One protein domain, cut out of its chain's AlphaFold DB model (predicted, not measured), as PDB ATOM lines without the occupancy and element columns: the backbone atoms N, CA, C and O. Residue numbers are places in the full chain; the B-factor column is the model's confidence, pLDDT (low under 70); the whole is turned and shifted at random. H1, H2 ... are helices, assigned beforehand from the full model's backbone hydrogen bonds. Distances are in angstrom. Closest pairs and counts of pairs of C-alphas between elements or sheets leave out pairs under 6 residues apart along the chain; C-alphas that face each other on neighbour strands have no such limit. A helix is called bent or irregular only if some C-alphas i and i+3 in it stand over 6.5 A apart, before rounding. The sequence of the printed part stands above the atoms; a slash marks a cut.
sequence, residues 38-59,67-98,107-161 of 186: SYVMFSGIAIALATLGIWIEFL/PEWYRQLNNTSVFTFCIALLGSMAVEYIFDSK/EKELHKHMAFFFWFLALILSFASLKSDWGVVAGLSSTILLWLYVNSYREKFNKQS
ATOM      1  N   SER A  38     207.759 159.748 193.273       65.38
ATOM      2  CA  SER A  38     207.100 160.506 194.345       65.38
ATOM      3  C   SER A  38     205.753 159.894 194.723       65.38
ATOM      4  O   SER A  38     205.398 159.834 195.902       65.38
ATOM      5  N   TYR A  39     205.015 159.402 193.727       70.56
ATOM      6  CA  TYR A  39     203.752 158.711 193.943       70.56
ATOM      7  C   TYR A  39     203.972 157.358 194.629       70.56
ATOM      8  O   TYR A  39     203.257 157.044 195.581       70.56
ATOM      9  N   VAL A  40     204.991 156.592 194.221       74.75
ATOM     10  CA  VAL A  40     205.350 155.313 194.863       74.75
ATOM     11  C   VAL A  40     205.738 155.517 196.323       74.75
ATOM     12  O   VAL A  40     205.255 154.792 197.189       74.75
ATOM     13  N   MET A  41     206.563 156.525 196.617       74.75
ATOM     14  CA  MET A  41     206.991 156.821 197.985       74.75
ATOM     15  C   MET A  41     205.809 157.238 198.866       74.75
ATOM     16  O   MET A  41     205.629 156.686 199.950       74.75
ATOM     17  N   PHE A  42     204.969 158.165 198.393       77.50
ATOM     18  CA  PHE A  42     203.799 158.615 199.150       77.50
ATOM     19  C   PHE A  42     202.788 157.486 199.359       77.50
ATOM     20  O   PHE A  42     202.305 157.289 200.470       77.50
ATOM     21  N   SER A  43     202.511 156.708 198.314       75.06
ATOM     22  CA  SER A  43     201.597 155.567 198.386       75.06
ATOM     23  C   SER A  43     202.125 154.479 199.313       75.06
ATOM     24  O   SER A  43     201.364 153.934 200.103       75.06
ATOM     25  N   GLY A  44     203.431 154.200 199.280       75.88
ATOM     26  CA  GLY A  44     204.074 153.252 200.186       75.88
ATOM     27  C   GLY A  44     203.955 153.676 201.649       75.88
ATOM     28  O   GLY A  44     203.560 152.867 202.485       75.88
ATOM     29  N   ILE A  45     204.217 154.951 201.955       78.50
ATOM     30  CA  ILE A  45     204.063 155.501 203.312       78.50
ATOM     31  C   ILE A  45     202.594 155.480 203.743       78.50
ATOM     32  O   ILE A  45     202.293 155.061 204.856       78.50
ATOM     33  N   ALA A  46     201.677 155.895 202.868       79.25
ATOM     34  CA  ALA A  46     200.248 155.906 203.155       79.25
ATOM     35  C   ALA A  46     199.724 154.494 203.439       79.25
ATOM     36  O   ALA A  46     199.039 154.299 204.437       79.25
ATOM     37  N   ILE A  47     200.099 153.503 202.624       78.56
ATOM     38  CA  ILE A  47     199.741 152.098 202.845       78.56
ATOM     39  C   ILE A  47     200.372 151.585 204.139       78.56
ATOM     40  O   ILE A  47     199.678 150.942 204.921       78.56
ATOM     41  N   ALA A  48     201.644 151.884 204.414       75.06
ATOM     42  CA  ALA A  48     202.299 151.468 205.653       75.06
ATOM     43  C   ALA A  48     201.576 152.035 206.885       75.06
ATOM     44  O   ALA A  48     201.186 151.275 207.764       75.06
ATOM     45  N   LEU A  49     201.302 153.342 206.916       76.31
ATOM     46  CA  LEU A  49     200.564 153.986 208.008       76.31
ATOM     47  C   LEU A  49     199.140 153.440 208.152       76.31
ATOM     48  O   LEU A  49     198.685 153.186 209.264       76.31
ATOM     49  N   ALA A  50     198.452 153.223 207.032       69.06
ATOM     50  CA  ALA A  50     197.094 152.696 206.989       69.06
ATOM     51  C   ALA A  50     197.007 151.236 207.467       69.06
ATOM     52  O   ALA A  50     196.028 150.844 208.100       69.06
ATOM     53  N   THR A  51     198.035 150.432 207.188       68.81
ATOM     54  CA  THR A  51     198.067 148.996 207.505       68.81
ATOM     55  C   THR A  51     198.773 148.669 208.817       68.81
ATOM     56  O   THR A  51     198.631 147.544 209.286       68.81
ATOM     57  N   LEU A  52     199.447 149.623 209.474       68.88
ATOM     58  CA  LEU A  52     200.106 149.433 210.778       68.88
ATOM     59  C   LEU A  52     199.170 148.857 211.858       68.88
ATOM     60  O   LEU A  52     199.611 148.057 212.677       68.88
ATOM     61  N   GLY A  53     197.878 149.206 211.838       60.59
ATOM     62  CA  GLY A  53     196.876 148.649 212.760       60.59
ATOM     63  C   GLY A  53     196.454 147.203 212.457       60.59
ATOM     64  O   GLY A  53     195.917 146.529 213.328       60.59
ATOM     65  N   ILE A  54     196.719 146.725 211.240       65.69
ATOM     66  CA  ILE A  54     196.372 145.387 210.722       65.69
ATOM     67  C   ILE A  54     197.607 144.460 210.747       65.69
ATOM     68  O   ILE A  54     197.502 143.237 210.817       65.69
ATOM     69  N   TRP A  55     198.809 145.042 210.710       51.38
ATOM     70  CA  TRP A  55     200.087 144.356 210.490       51.38
ATOM     71  C   TRP A  55     200.571 143.465 211.641       51.38
ATOM     72  O   TRP A  55     201.511 142.696 211.456       51.38
ATOM     73  N   ILE A  56     199.930 143.514 212.812       50.12
ATOM     74  CA  ILE A  56     200.341 142.741 213.999       50.12
ATOM     75  C   ILE A  56     200.170 141.210 213.797       50.12
ATOM     76  O   ILE A  56     200.657 140.424 214.605       50.12
ATOM     77  N   GLU A  57     199.564 140.745 212.693       52.78
ATOM     78  CA  GLU A  57     199.277 139.311 212.475       52.78
ATOM     79  C   GLU A  57     199.682 138.710 211.123       52.78
ATOM     80  O   GLU A  57     199.648 137.490 210.982       52.78
ATOM     81  N   PHE A  58     200.087 139.511 210.132       50.81
ATOM     82  CA  PHE A  58     200.425 138.995 208.793       50.81
ATOM     83  C   PHE A  58     201.829 138.361 208.702       50.81
ATOM     84  O   PHE A  58     202.152 137.718 207.702       50.81
ATOM     85  N   LEU A  59     202.677 138.523 209.727       47.19
ATOM     86  CA  LEU A  59     203.988 137.872 209.804       47.19
ATOM     87  C   LEU A  59     203.826 136.407 210.261       47.19
ATOM     88  O   LEU A  59     203.310 136.165 211.352       47.19
ATOM     89  N   PRO A  67     192.298 131.485 219.160       74.00
ATOM     90  CA  PRO A  67     190.889 131.169 219.312       74.00
ATOM     91  C   PRO A  67     190.046 131.870 218.233       74.00
ATOM     92  O   PRO A  67     190.371 132.966 217.779       74.00
ATOM     93  N   GLU A  68     188.947 131.239 217.823       74.62
ATOM     94  CA  GLU A  68     188.136 131.658 216.669       74.62
ATOM     95  C   GLU A  68     187.642 133.116 216.754       74.62
ATOM     96  O   GLU A  68     187.625 133.827 215.748       74.62
ATOM     97  N   TRP A  69     187.330 133.595 217.964       75.50
ATOM     98  CA  TRP A  69     186.921 134.983 218.216       75.50
ATOM     99  C   TRP A  69     187.998 135.998 217.815       75.50
ATOM    100  O   TRP A  69     187.693 137.082 217.326       75.50
ATOM    101  N   TYR A  70     189.268 135.634 217.982       73.62
ATOM    102  CA  TYR A  70     190.397 136.487 217.648       73.62
ATOM    103  C   TYR A  70     190.569 136.587 216.126       73.62
ATOM    104  O   TYR A  70     190.764 137.679 215.592       73.62
ATOM    105  N   ARG A  71     190.381 135.473 215.402       72.25
ATOM    106  CA  ARG A  71     190.367 135.470 213.928       72.25
ATOM    107  C   ARG A  71     189.221 136.320 213.371       72.25
ATOM    108  O   ARG A  71     189.415 137.078 212.427       72.25
ATOM    109  N   GLN A  72     188.035 136.236 213.973       77.19
ATOM    110  CA  GLN A  72     186.884 137.051 213.574       77.19
ATOM    111  C   GLN A  72     187.112 138.549 213.816       77.19
ATOM    112  O   GLN A  72     186.725 139.362 212.975       77.19
ATOM    113  N   LEU A  73     187.771 138.927 214.918       80.19
ATOM    114  CA  LEU A  73     188.148 140.320 215.175       80.19
ATOM    115  C   LEU A  73     189.148 140.842 214.142       80.19
ATOM    116  O   LEU A  73     188.945 141.936 213.616       80.19
ATOM    117  N   ASN A  74     190.175 140.061 213.796       77.00
ATOM    118  CA  ASN A  74     191.141 140.474 212.779       77.00
ATOM    119  C   ASN A  74     190.469 140.639 211.402       77.00
ATOM    120  O   ASN A  74     190.587 141.689 210.770       77.00
ATOM    121  N   ASN A  75     189.643 139.675 210.989       82.00
ATOM    122  CA  ASN A  75     188.892 139.754 209.731       82.00
ATOM    123  C   ASN A  75     187.930 140.956 209.705       82.00
ATOM    124  O   ASN A  75     187.782 141.619 208.679       82.00
ATOM    125  N   THR A  76     187.326 141.284 210.851       82.94
ATOM    126  CA  THR A  76     186.477 142.472 211.013       82.94
ATOM    127  C   THR A  76     187.290 143.763 210.915       82.94
ATOM    128  O   THR A  76     186.842 144.706 210.273       82.94
ATOM    129  N   SER A  77     188.501 143.809 211.477       84.12
ATOM    130  CA  SER A  77     189.388 144.977 211.379       84.12
ATOM    131  C   SER A  77     189.776 145.280 209.927       84.12
ATOM    132  O   SER A  77     189.705 146.432 209.493       84.12
ATOM    133  N   VAL A  78     190.076 144.238 209.141       83.06
ATOM    134  CA  VAL A  78     190.371 144.367 207.708       83.06
ATOM    135  C   VAL A  78     189.135 144.814 206.939       83.06
ATOM    136  O   VAL A  78     189.224 145.705 206.095       83.06
ATOM    137  N   PHE A  79     187.970 144.248 207.249       85.62
ATOM    138  CA  PHE A  79     186.713 144.687 206.658       85.62
ATOM    139  C   PHE A  79     186.451 146.176 206.927       85.62
ATOM    140  O   PHE A  79     186.213 146.936 205.989       85.62
ATOM    141  N   THR A  80     186.545 146.620 208.184       87.12
ATOM    142  CA  THR A  80     186.340 148.024 208.566       87.12
ATOM    143  C   THR A  80     187.331 148.946 207.867       87.12
ATOM    144  O   THR A  80     186.936 150.011 207.394       87.12
ATOM    145  N   PHE A  81     188.589 148.528 207.735       87.44
ATOM    146  CA  PHE A  81     189.588 149.259 206.964       87.44
ATOM    147  C   PHE A  81     189.183 149.421 205.493       87.44
ATOM    148  O   PHE A  81     189.184 150.541 204.975       87.44
ATOM    149  N   CYS A  82     188.781 148.333 204.828       86.56
ATOM    150  CA  CYS A  82     188.332 148.376 203.438       86.56
ATOM    151  C   CYS A  82     187.123 149.305 203.266       86.56
ATOM    152  O   CYS A  82     187.113 150.129 202.356       86.56
ATOM    153  N   ILE A  83     186.132 149.227 204.161       88.50
ATOM    154  CA  ILE A  83     184.951 150.102 204.127       88.50
ATOM    155  C   ILE A  83     185.332 151.569 204.340       88.50
ATOM    156  O   ILE A  83     184.825 152.430 203.623       88.50
ATOM    157  N   ALA A  84     186.236 151.870 205.274       88.31
ATOM    158  CA  ALA A  84     186.697 153.236 205.511       88.31
ATOM    159  C   ALA A  84     187.412 153.816 204.278       88.31
ATOM    160  O   ALA A  84     187.109 154.937 203.866       88.31
ATOM    161  N   LEU A  85     188.300 153.038 203.649       86.44
ATOM    162  CA  LEU A  85     189.029 153.461 202.449       86.44
ATOM    163  C   LEU A  85     188.104 153.605 201.230       86.44
ATOM    164  O   LEU A  85     188.223 154.553 200.456       86.44
ATOM    165  N   LEU A  86     187.145 152.691 201.062       87.00
ATOM    166  CA  LEU A  86     186.113 152.786 200.027       87.00
ATOM    167  C   LEU A  86     185.198 153.991 200.257       87.00
ATOM    168  O   LEU A  86     184.839 154.669 199.294       87.00
ATOM    169  N   GLY A  87     184.851 154.288 201.509       85.06
ATOM    170  CA  GLY A  87     184.060 155.454 201.885       85.06
ATOM    171  C   GLY A  87     184.771 156.766 201.561       85.06
ATOM    172  O   GLY A  87     184.170 157.637 200.932       85.06
ATOM    173  N   SER A  88     186.059 156.891 201.907       84.38
ATOM    174  CA  SER A  88     186.841 158.088 201.572       84.38
ATOM    175  C   SER A  88     186.952 158.279 200.059       84.38
ATOM    176  O   SER A  88     186.741 159.383 199.564       84.38
ATOM    177  N   MET A  89     187.181 157.200 199.302       83.31
ATOM    178  CA  MET A  89     187.192 157.249 197.836       83.31
ATOM    179  C   MET A  89     185.838 157.645 197.247       83.31
ATOM    180  O   MET A  89     185.796 158.408 196.285       83.31
ATOM    181  N   ALA A  90     184.728 157.163 197.807       83.00
ATOM    182  CA  ALA A  90     183.405 157.527 197.319       83.00
ATOM    183  C   ALA A  90     183.135 159.024 197.496       83.00
ATOM    184  O   ALA A  90     182.703 159.684 196.554       83.00
ATOM    185  N   VAL A  91     183.445 159.582 198.666       80.56
ATOM    186  CA  VAL A  91     183.274 161.019 198.913       80.56
ATOM    187  C   VAL A  91     184.163 161.842 197.983       80.56
ATOM    188  O   VAL A  91     183.663 162.743 197.323       80.56
ATOM    189  N   GLU A  92     185.449 161.506 197.885       73.94
ATOM    190  CA  GLU A  92     186.440 162.329 197.180       73.94
ATOM    191  C   GLU A  92     186.444 162.154 195.653       73.94
ATOM    192  O   GLU A  92     186.874 163.058 194.947       73.94
ATOM    193  N   TYR A  93     186.027 161.001 195.121       74.12
ATOM    194  CA  TYR A  93     186.135 160.698 193.686       74.12
ATOM    195  C   TYR A  93     184.782 160.518 192.993       74.12
ATOM    196  O   TYR A  93     184.638 160.866 191.823       74.12
ATOM    197  N   ILE A  94     183.782 159.975 193.698       71.56
ATOM    198  CA  ILE A  94     182.443 159.746 193.136       71.56
ATOM    199  C   ILE A  94     181.544 160.965 193.393       71.56
ATOM    200  O   ILE A  94     180.808 161.379 192.497       71.56
ATOM    201  N   PHE A  95     181.611 161.554 194.590       69.19
ATOM    202  CA  PHE A  95     180.711 162.636 195.002       69.19
ATOM    203  C   PHE A  95     181.319 164.038 194.954       69.19
ATOM    204  O   PHE A  95     180.554 165.000 194.838       69.19
ATOM    205  N   ASP A  96     182.646 164.188 194.990       64.19
ATOM    206  CA  ASP A  96     183.294 165.495 194.841       64.19
ATOM    207  C   ASP A  96     183.314 165.921 193.363       64.19
ATOM    208  O   ASP A  96     184.315 165.884 192.652       64.19
ATOM    209  N   SER A  97     182.133 166.298 192.875       53.41
ATOM    210  CA  SER A  97     181.896 166.897 191.559       53.41
ATOM    211  C   SER A  97     182.111 168.413 191.559       53.41
ATOM    212  O   SER A  97     181.728 169.108 190.611       53.41
ATOM    213  N   LYS A  98     182.721 168.966 192.614       46.81
ATOM    214  CA  LYS A  98     183.000 170.396 192.694       46.81
ATOM    215  C   LYS A  98     184.235 170.734 191.865       46.81
ATOM    216  O   LYS A  98     185.347 170.746 192.373       46.81
ATOM    217  N   GLU A 107     186.414 160.738 177.774       61.59
ATOM    218  CA  GLU A 107     187.373 159.851 178.427       61.59
ATOM    219  C   GLU A 107     187.323 159.990 179.951       61.59
ATOM    220  O   GLU A 107     187.311 158.979 180.655       61.59
ATOM    221  N   LYS A 108     187.206 161.213 180.490       67.06
ATOM    222  CA  LYS A 108     187.113 161.436 181.945       67.06
ATOM    223  C   LYS A 108     185.851 160.814 182.542       67.06
ATOM    224  O   LYS A 108     185.913 160.209 183.612       67.06
ATOM    225  N   GLU A 109     184.717 160.927 181.853       68.06
ATOM    226  CA  GLU A 109     183.466 160.301 182.296       68.06
ATOM    227  C   GLU A 109     183.549 158.768 182.254       68.06
ATOM    228  O   GLU A 109     183.142 158.114 183.217       68.06
ATOM    229  N   LEU A 110     184.169 158.180 181.222       68.75
ATOM    230  CA  LEU A 110     184.403 156.731 181.155       68.75
ATOM    231  C   LEU A 110     185.250 156.233 182.338       68.75
ATOM    232  O   LEU A 110     184.906 155.228 182.962       68.75
ATOM    233  N   HIS A 111     186.318 156.955 182.691       70.19
ATOM    234  CA  HIS A 111     187.175 156.602 183.828       70.19
ATOM    235  C   HIS A 111     186.415 156.648 185.159       70.19
ATOM    236  O   HIS A 111     186.592 155.747 185.981       70.19
ATOM    237  N   LYS A 112     185.518 157.625 185.357       74.50
ATOM    238  CA  LYS A 112     184.653 157.683 186.550       74.50
ATOM    239  C   LYS A 112     183.703 156.490 186.633       74.50
ATOM    240  O   LYS A 112     183.581 155.887 187.696       74.50
ATOM    241  N   HIS A 113     183.059 156.122 185.525       78.56
ATOM    242  CA  HIS A 113     182.118 154.996 185.493       78.56
ATOM    243  C   HIS A 113     182.839 153.659 185.728       78.56
ATOM    244  O   HIS A 113     182.358 152.818 186.489       78.56
ATOM    245  N   MET A 114     184.030 153.483 185.148       76.38
ATOM    246  CA  MET A 114     184.880 152.312 185.389       76.38
ATOM    247  C   MET A 114     185.371 152.250 186.838       76.38
ATOM    248  O   MET A 114     185.296 151.197 187.469       76.38
ATOM    249  N   ALA A 115     185.816 153.373 187.401       79.12
ATOM    250  CA  ALA A 115     186.211 153.447 188.804       79.12
ATOM    251  C   ALA A 115     185.041 153.122 189.742       79.12
ATOM    252  O   ALA A 115     185.230 152.392 190.710       79.12
ATOM    253  N   PHE A 116     183.830 153.600 189.436       82.38
ATOM    254  CA  PHE A 116     182.619 153.273 190.188       82.38
ATOM    255  C   PHE A 116     182.299 151.772 190.132       82.38
ATOM    256  O   PHE A 116     181.977 151.163 191.154       82.38
ATOM    257  N   PHE A 117     182.447 151.148 188.961       83.31
ATOM    258  CA  PHE A 117     182.275 149.705 188.808       83.31
ATOM    259  C   PHE A 117     183.287 148.913 189.650       83.31
ATOM    260  O   PHE A 117     182.899 148.013 190.397       83.31
ATOM    261  N   PHE A 118     184.573 149.272 189.591       84.38
ATOM    262  CA  PHE A 118     185.598 148.625 190.414       84.38
ATOM    263  C   PHE A 118     185.432 148.910 191.904       84.38
ATOM    264  O   PHE A 118     185.708 148.031 192.716       84.38
ATOM    265  N   TRP A 119     184.938 150.090 192.273       89.06
ATOM    266  CA  TRP A 119     184.570 150.430 193.644       89.06
ATOM    267  C   TRP A 119     183.470 149.522 194.174       89.06
ATOM    268  O   TRP A 119     183.618 148.939 195.248       89.06
ATOM    269  N   PHE A 120     182.411 149.320 193.396       86.88
ATOM    270  CA  PHE A 120     181.330 148.416 193.770       86.88
ATOM    271  C   PHE A 120     181.810 146.961 193.864       86.88
ATOM    272  O   PHE A 120     181.447 146.235 194.791       86.88
ATOM    273  N   LEU A 121     182.678 146.536 192.946       86.44
ATOM    274  CA  LEU A 121     183.280 145.207 192.986       86.44
ATOM    275  C   LEU A 121     184.163 145.026 194.232       86.44
ATOM    276  O   LEU A 121     184.015 144.032 194.941       86.44
ATOM    277  N   ALA A 122     185.028 145.994 194.540       86.62
ATOM    278  CA  ALA A 122     185.865 145.991 195.739       86.62
ATOM    279  C   ALA A 122     185.019 145.980 197.022       86.62
ATOM    280  O   ALA A 122     185.349 145.268 197.968       86.62
ATOM    281  N   LEU A 123     183.879 146.679 197.033       87.69
ATOM    282  CA  LEU A 123     182.916 146.625 198.129       87.69
ATOM    283  C   LEU A 123     182.368 145.207 198.326       87.69
ATOM    284  O   LEU A 123     182.381 144.710 199.449       87.69
ATOM    285  N   ILE A 124     181.953 144.513 197.263       87.75
ATOM    286  CA  ILE A 124     181.501 143.114 197.361       87.75
ATOM    287  C   ILE A 124     182.633 142.207 197.861       87.75
ATOM    288  O   ILE A 124     182.415 141.379 198.747       87.75
ATOM    289  N   LEU A 125     183.850 142.374 197.336       84.38
ATOM    290  CA  LEU A 125     185.013 141.600 197.774       84.38
ATOM    291  C   LEU A 125     185.376 141.880 199.237       84.38
ATOM    292  O   LEU A 125     185.838 140.972 199.925       84.38
ATOM    293  N   SER A 126     185.113 143.084 199.749       84.94
ATOM    294  CA  SER A 126     185.324 143.394 201.163       84.94
ATOM    295  C   SER A 126     184.477 142.495 202.067       84.94
ATOM    296  O   SER A 126     184.988 141.996 203.064       84.94
ATOM    297  N   PHE A 127     183.244 142.139 201.689       84.50
ATOM    298  CA  PHE A 127     182.432 141.188 202.460       84.50
ATOM    299  C   PHE A 127     183.014 139.768 202.470       84.50
ATOM    300  O   PHE A 127     182.802 139.026 203.429       84.50
ATOM    301  N   ALA A 128     183.792 139.383 201.452       82.56
ATOM    302  CA  ALA A 128     184.478 138.093 201.448       82.56
ATOM    303  C   ALA A 128     185.534 137.998 202.566       82.56
ATOM    304  O   ALA A 128     185.782 136.893 203.063       82.56
ATOM    305  N   SER A 129     186.093 139.134 203.010       81.12
ATOM    306  CA  SER A 129     187.054 139.189 204.122       81.12
ATOM    307  C   SER A 129     186.479 138.722 205.454       81.12
ATOM    308  O   SER A 129     187.191 138.112 206.244       81.12
ATOM    309  N   LEU A 130     185.171 138.877 205.670       79.06
ATOM    310  CA  LEU A 130     184.507 138.402 206.885       79.06
ATOM    311  C   LEU A 130     184.399 136.871 206.941       79.06
ATOM    312  O   LEU A 130     184.342 136.292 208.024       79.06
ATOM    313  N   LYS A 131     184.363 136.202 205.782       79.19
ATOM    314  CA  LYS A 131     184.072 134.763 205.687       79.19
ATOM    315  C   LYS A 131     185.322 133.887 205.671       79.19
ATOM    316  O   LYS A 131     185.252 132.726 206.066       79.19
ATOM    317  N   SER A 132     186.440 134.390 205.152       77.25
ATOM    318  CA  SER A 132     187.637 133.572 204.938       77.25
ATOM    319  C   SER A 132     188.911 134.401 204.892       77.25
ATOM    320  O   SER A 132     188.905 135.517 204.378       77.25
ATOM    321  N   ASP A 133     190.017 133.794 205.313       77.19
ATOM    322  CA  ASP A 133     191.349 134.408 205.279       77.19
ATOM    323  C   ASP A 133     191.799 134.690 203.830       77.19
ATOM    324  O   ASP A 133     192.453 135.688 203.540       77.19
ATOM    325  N   TRP A 134     191.356 133.872 202.868       77.00
ATOM    326  CA  TRP A 134     191.549 134.173 201.445       77.00
ATOM    327  C   TRP A 134     190.768 135.418 201.002       77.00
ATOM    328  O   TRP A 134     191.256 136.236 200.222       77.00
ATOM    329  N   GLY A 135     189.559 135.593 201.534       77.25
ATOM    330  CA  GLY A 135     188.749 136.782 201.311       77.25
ATOM    331  C   GLY A 135     189.359 138.042 201.922       77.25
ATOM    332  O   GLY A 135     189.182 139.120 201.364       77.25
ATOM    333  N   VAL A 136     190.116 137.921 203.020       80.06
ATOM    334  CA  VAL A 136     190.889 139.028 203.614       80.06
ATOM    335  C   VAL A 136     191.925 139.526 202.616       80.06
ATOM    336  O   VAL A 136     191.958 140.716 202.301       80.06
ATOM    337  N   VAL A 137     192.709 138.612 202.044       81.44
ATOM    338  CA  VAL A 137     193.714 138.943 201.024       81.44
ATOM    339  C   VAL A 137     193.054 139.547 199.783       81.44
ATOM    340  O   VAL A 137     193.506 140.581 199.290       81.44
ATOM    341  N   ALA A 138     191.968 138.952 199.287       78.88
ATOM    342  CA  ALA A 138     191.265 139.434 198.097       78.88
ATOM    343  C   ALA A 138     190.610 140.816 198.307       78.88
ATOM    344  O   ALA A 138     190.711 141.691 197.446       78.88
ATOM    345  N   GLY A 139     189.970 141.041 199.456       82.31
ATOM    346  CA  GLY A 139     189.339 142.316 199.803       82.31
ATOM    347  C   GLY A 139     190.361 143.435 199.996       82.31
ATOM    348  O   GLY A 139     190.207 144.516 199.431       82.31
ATOM    349  N   LEU A 140     191.441 143.162 200.728       82.94
ATOM    350  CA  LEU A 140     192.488 144.146 200.994       82.94
ATOM    351  C   LEU A 140     193.275 144.492 199.724       82.94
ATOM    352  O   LEU A 140     193.468 145.669 199.425       82.94
ATOM    353  N   SER A 141     193.671 143.492 198.930       81.94
ATOM    354  CA  SER A 141     194.395 143.730 197.673       81.94
ATOM    355  C   SER A 141     193.560 144.513 196.662       81.94
ATOM    356  O   SER A 141     194.049 145.498 196.114       81.94
ATOM    357  N   SER A 142     192.293 144.143 196.449       83.69
ATOM    358  CA  SER A 142     191.409 144.871 195.528       83.69
ATOM    359  C   SER A 142     191.156 146.312 195.976       83.69
ATOM    360  O   SER A 142     191.210 147.225 195.153       83.69
ATOM    361  N   THR A 143     190.963 146.538 197.278       85.38
ATOM    362  CA  THR A 143     190.729 147.877 197.839       85.38
ATOM    363  C   THR A 143     191.971 148.766 197.733       85.38
ATOM    364  O   THR A 143     191.857 149.924 197.335       85.38
ATOM    365  N   ILE A 144     193.167 148.229 198.004       83.75
ATOM    366  CA  ILE A 144     194.432 148.964 197.834       83.75
ATOM    367  C   ILE A 144     194.707 149.257 196.357       83.75
ATOM    368  O   ILE A 144     195.085 150.377 196.028       83.75
ATOM    369  N   LEU A 145     194.506 148.290 195.458       83.19
ATOM    370  CA  LEU A 145     194.713 148.493 194.020       83.19
ATOM    371  C   LEU A 145     193.783 149.569 193.463       83.19
ATOM    372  O   LEU A 145     194.225 150.430 192.705       83.19
ATOM    373  N   LEU A 146     192.516 149.552 193.876       83.50
ATOM    374  CA  LEU A 146     191.567 150.592 193.511       83.50
ATOM    375  C   LEU A 146     191.978 151.951 194.082       83.50
ATOM    376  O   LEU A 146     191.918 152.951 193.373       83.50
ATOM    377  N   TRP A 147     192.415 151.993 195.340       84.12
ATOM    378  CA  TRP A 147     192.888 153.225 195.961       84.12
ATOM    379  C   TRP A 147     194.101 153.799 195.242       84.12
ATOM    380  O   TRP A 147     194.133 155.000 194.973       84.12
ATOM    381  N   LEU A 148     195.065 152.958 194.869       79.00
ATOM    382  CA  LEU A 148     196.199 153.374 194.054       79.00
ATOM    383  C   LEU A 148     195.704 153.954 192.726       79.00
ATOM    384  O   LEU A 148     195.989 155.108 192.410       79.00
ATOM    385  N   TYR A 149     194.876 153.203 192.005       77.81
ATOM    386  CA  TYR A 149     194.300 153.645 190.741       77.81
ATOM    387  C   TYR A 149     193.589 155.007 190.862       77.81
ATOM    388  O   TYR A 149     193.885 155.935 190.122       77.81
ATOM    389  N   VAL A 150     192.704 155.195 191.841       76.38
ATOM    390  CA  VAL A 150     191.999 156.474 192.034       76.38
ATOM    391  C   VAL A 150     192.976 157.613 192.350       76.38
ATOM    392  O   VAL A 150     192.826 158.729 191.849       76.38
ATOM    393  N   ASN A 151     194.004 157.348 193.159       74.81
ATOM    394  CA  ASN A 151     194.986 158.364 193.530       74.81
ATOM    395  C   ASN A 151     195.977 158.700 192.414       74.81
ATOM    396  O   ASN A 151     196.498 159.814 192.418       74.81
ATOM    397  N   SER A 152     196.232 157.802 191.458       69.06
ATOM    398  CA  SER A 152     197.140 158.088 190.341       69.06
ATOM    399  C   SER A 152     196.586 159.202 189.446       69.06
ATOM    400  O   SER A 152     197.327 160.058 188.979       69.06
ATOM    401  N   TYR A 153     195.265 159.283 189.284       65.44
ATOM    402  CA  TYR A 153     194.627 160.335 188.484       65.44
ATOM    403  C   TYR A 153     194.519 161.691 189.196       65.44
ATOM    404  O   TYR A 153     194.010 162.651 188.614       65.44
ATOM    405  N   ARG A 154     195.004 161.826 190.439       68.44
ATOM    406  CA  ARG A 154     195.013 163.125 191.120       68.44
ATOM    407  C   ARG A 154     196.005 164.065 190.453       68.44
ATOM    408  O   ARG A 154     197.185 163.749 190.310       68.44
ATOM    409  N   GLU A 155     195.553 165.282 190.152       59.75
ATOM    410  CA  GLU A 155     196.394 166.309 189.523       59.75
ATOM    411  C   GLU A 155     197.697 166.583 190.288       59.75
ATOM    412  O   GLU A 155     198.715 166.879 189.665       59.75
ATOM    413  N   LYS A 156     197.686 166.413 191.620       61.84
ATOM    414  CA  LYS A 156     198.852 166.572 192.508       61.84
ATOM    415  C   LYS A 156     200.051 165.697 192.121       61.84
ATOM    416  O   LYS A 156     201.177 166.059 192.440       61.84
ATOM    417  N   PHE A 157     199.820 164.564 191.456       57.25
ATOM    418  CA  PHE A 157     200.879 163.650 191.007       57.25
ATOM    419  C   PHE A 157     201.163 163.745 189.506       57.25
ATOM    420  O   PHE A 157     202.205 163.272 189.055       57.25
ATOM    421  N   ASN A 158     200.261 164.370 188.743       54.22
ATOM    422  CA  ASN A 158     200.368 164.493 187.290       54.22
ATOM    423  C   ASN A 158     201.023 165.821 186.864       54.22
ATOM    424  O   ASN A 158     201.737 165.886 185.867       54.22
ATOM    425  N   LYS A 159     200.854 166.885 187.655       55.81
ATOM    426  CA  LYS A 159     201.631 168.119 187.523       55.81
ATOM    427  C   LYS A 159     202.803 168.020 188.494       55.81
ATOM    428  O   LYS A 159     202.622 168.235 189.691       55.81
ATOM    429  N   GLN A 160     204.007 167.700 188.007       52.50
ATOM    430  CA  GLN A 160     205.211 168.077 188.754       52.50
ATOM    431  C   GLN A 160     205.070 169.570 189.039       52.50
ATOM    432  O   GLN A 160     205.003 170.357 188.098       52.50
ATOM    433  N   SER A 161     204.910 169.936 190.312       53.78
ATOM    434  CA  SER A 161     204.741 171.328 190.705       53.78
ATOM    435  C   SER A 161     205.932 172.107 190.155       53.78
ATOM    436  O   SER A 161     207.063 171.970 190.625       53.78
TER     437      SER A 161
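This is residues 38 to 59, 67 to 98 and 107 to 161 of the 186 residues of an uncharacterized protein of Marinobacter guineae (UniProt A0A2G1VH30). Three long helices, H2, H3 and H4, stand side by side in an elongated up-and-down bundle, their centres making a triangle, and a shorter helix, H1, is set loosely to one side of the bundle, nearest to H4. H5, a single short turn, follows H4 near the beginning of H1. The printed part has 109 residues, of which 91 are in five named helices, H1 to H5 in chain order, with no named strand; the class is all helix. It is compact, with a radius of gyration of the C-alphas of 15.0 A, and its C-alphas span 50 by 27 by 20 A.

Find C-alpha 38 at (207.100, 160.506, 194.345); from there H1 runs through residues 38 to 51, 19.7 A from first to last C-alpha. After the first cut, H2 takes residues 68 to 95 and is the longest helix, 38.5 A; it is neither bent nor irregular, but only just: C-alphas 92 and 95 are 6.1 A apart. After the second cut, look for C-alpha 107 at (187.373, 159.851, 178.427), where H3 begins, residues 107 to 131, 37.2 A. H4 is residues 133 to 152, 28.6 A, and H5 is residues 155 to 158, ending at C-alpha 158, (200.368, 164.493, 187.290).

Start with the bundle of H2, H3 and H4, which is up and down, each helix running against the one before it. H3 and H4 form a helical hairpin and touch at a shallow tilt of 21 degrees, opposite ways; their closest C-alphas, Ser 129 and Val 136, are 3.9 A apart. H2 touches H3 at a shallow tilt of 14 degrees, opposite ways, closest at the C-alphas of Asn 75 and Leu 130, 5.4 A. H2 touches H4 at a shallow tilt of 21 degrees, the same way, closest at the C-alphas of Cys 82 and Thr 143, 6.1 A. H4 is the hub, touching three helices. With residues 144 to 152 alone it only just touches H1, with 3 pairs of C-alphas within 8 A, the closest being Ser 43 and Leu 148 at 7.3 A; the two run opposite ways at a steep tilt of 35.2 degrees, only just past shallow. H1 and H5 are close but not clearly touching, closest at the C-alphas of Tyr 39 and Phe 157, 6.4 A. H1 and H3 are apart. In H1 and H4 every O i to N i+4 pair is within hydrogen-bond range, in H2 23 of 24 and in H3 16 of 21; H5 is too short for such a pair.

The C-alphas farthest apart are those of Pro 67 and Ser 161, 51.2 A. Residues 60 to 66 and 99 to 106 are not printed; the gaps are 17.5 A from C-alpha 59 to 67 and 18.3 A from C-alpha 98 to 107. Of the links printed whole, H3 to H4 and H4 to H5 are tight. The mean pLDDT of the printed part is 75.1; look for values under 70 at residue 38 and residues 50 to 59, 95 to 98, 107 to 110 and 152 to 161.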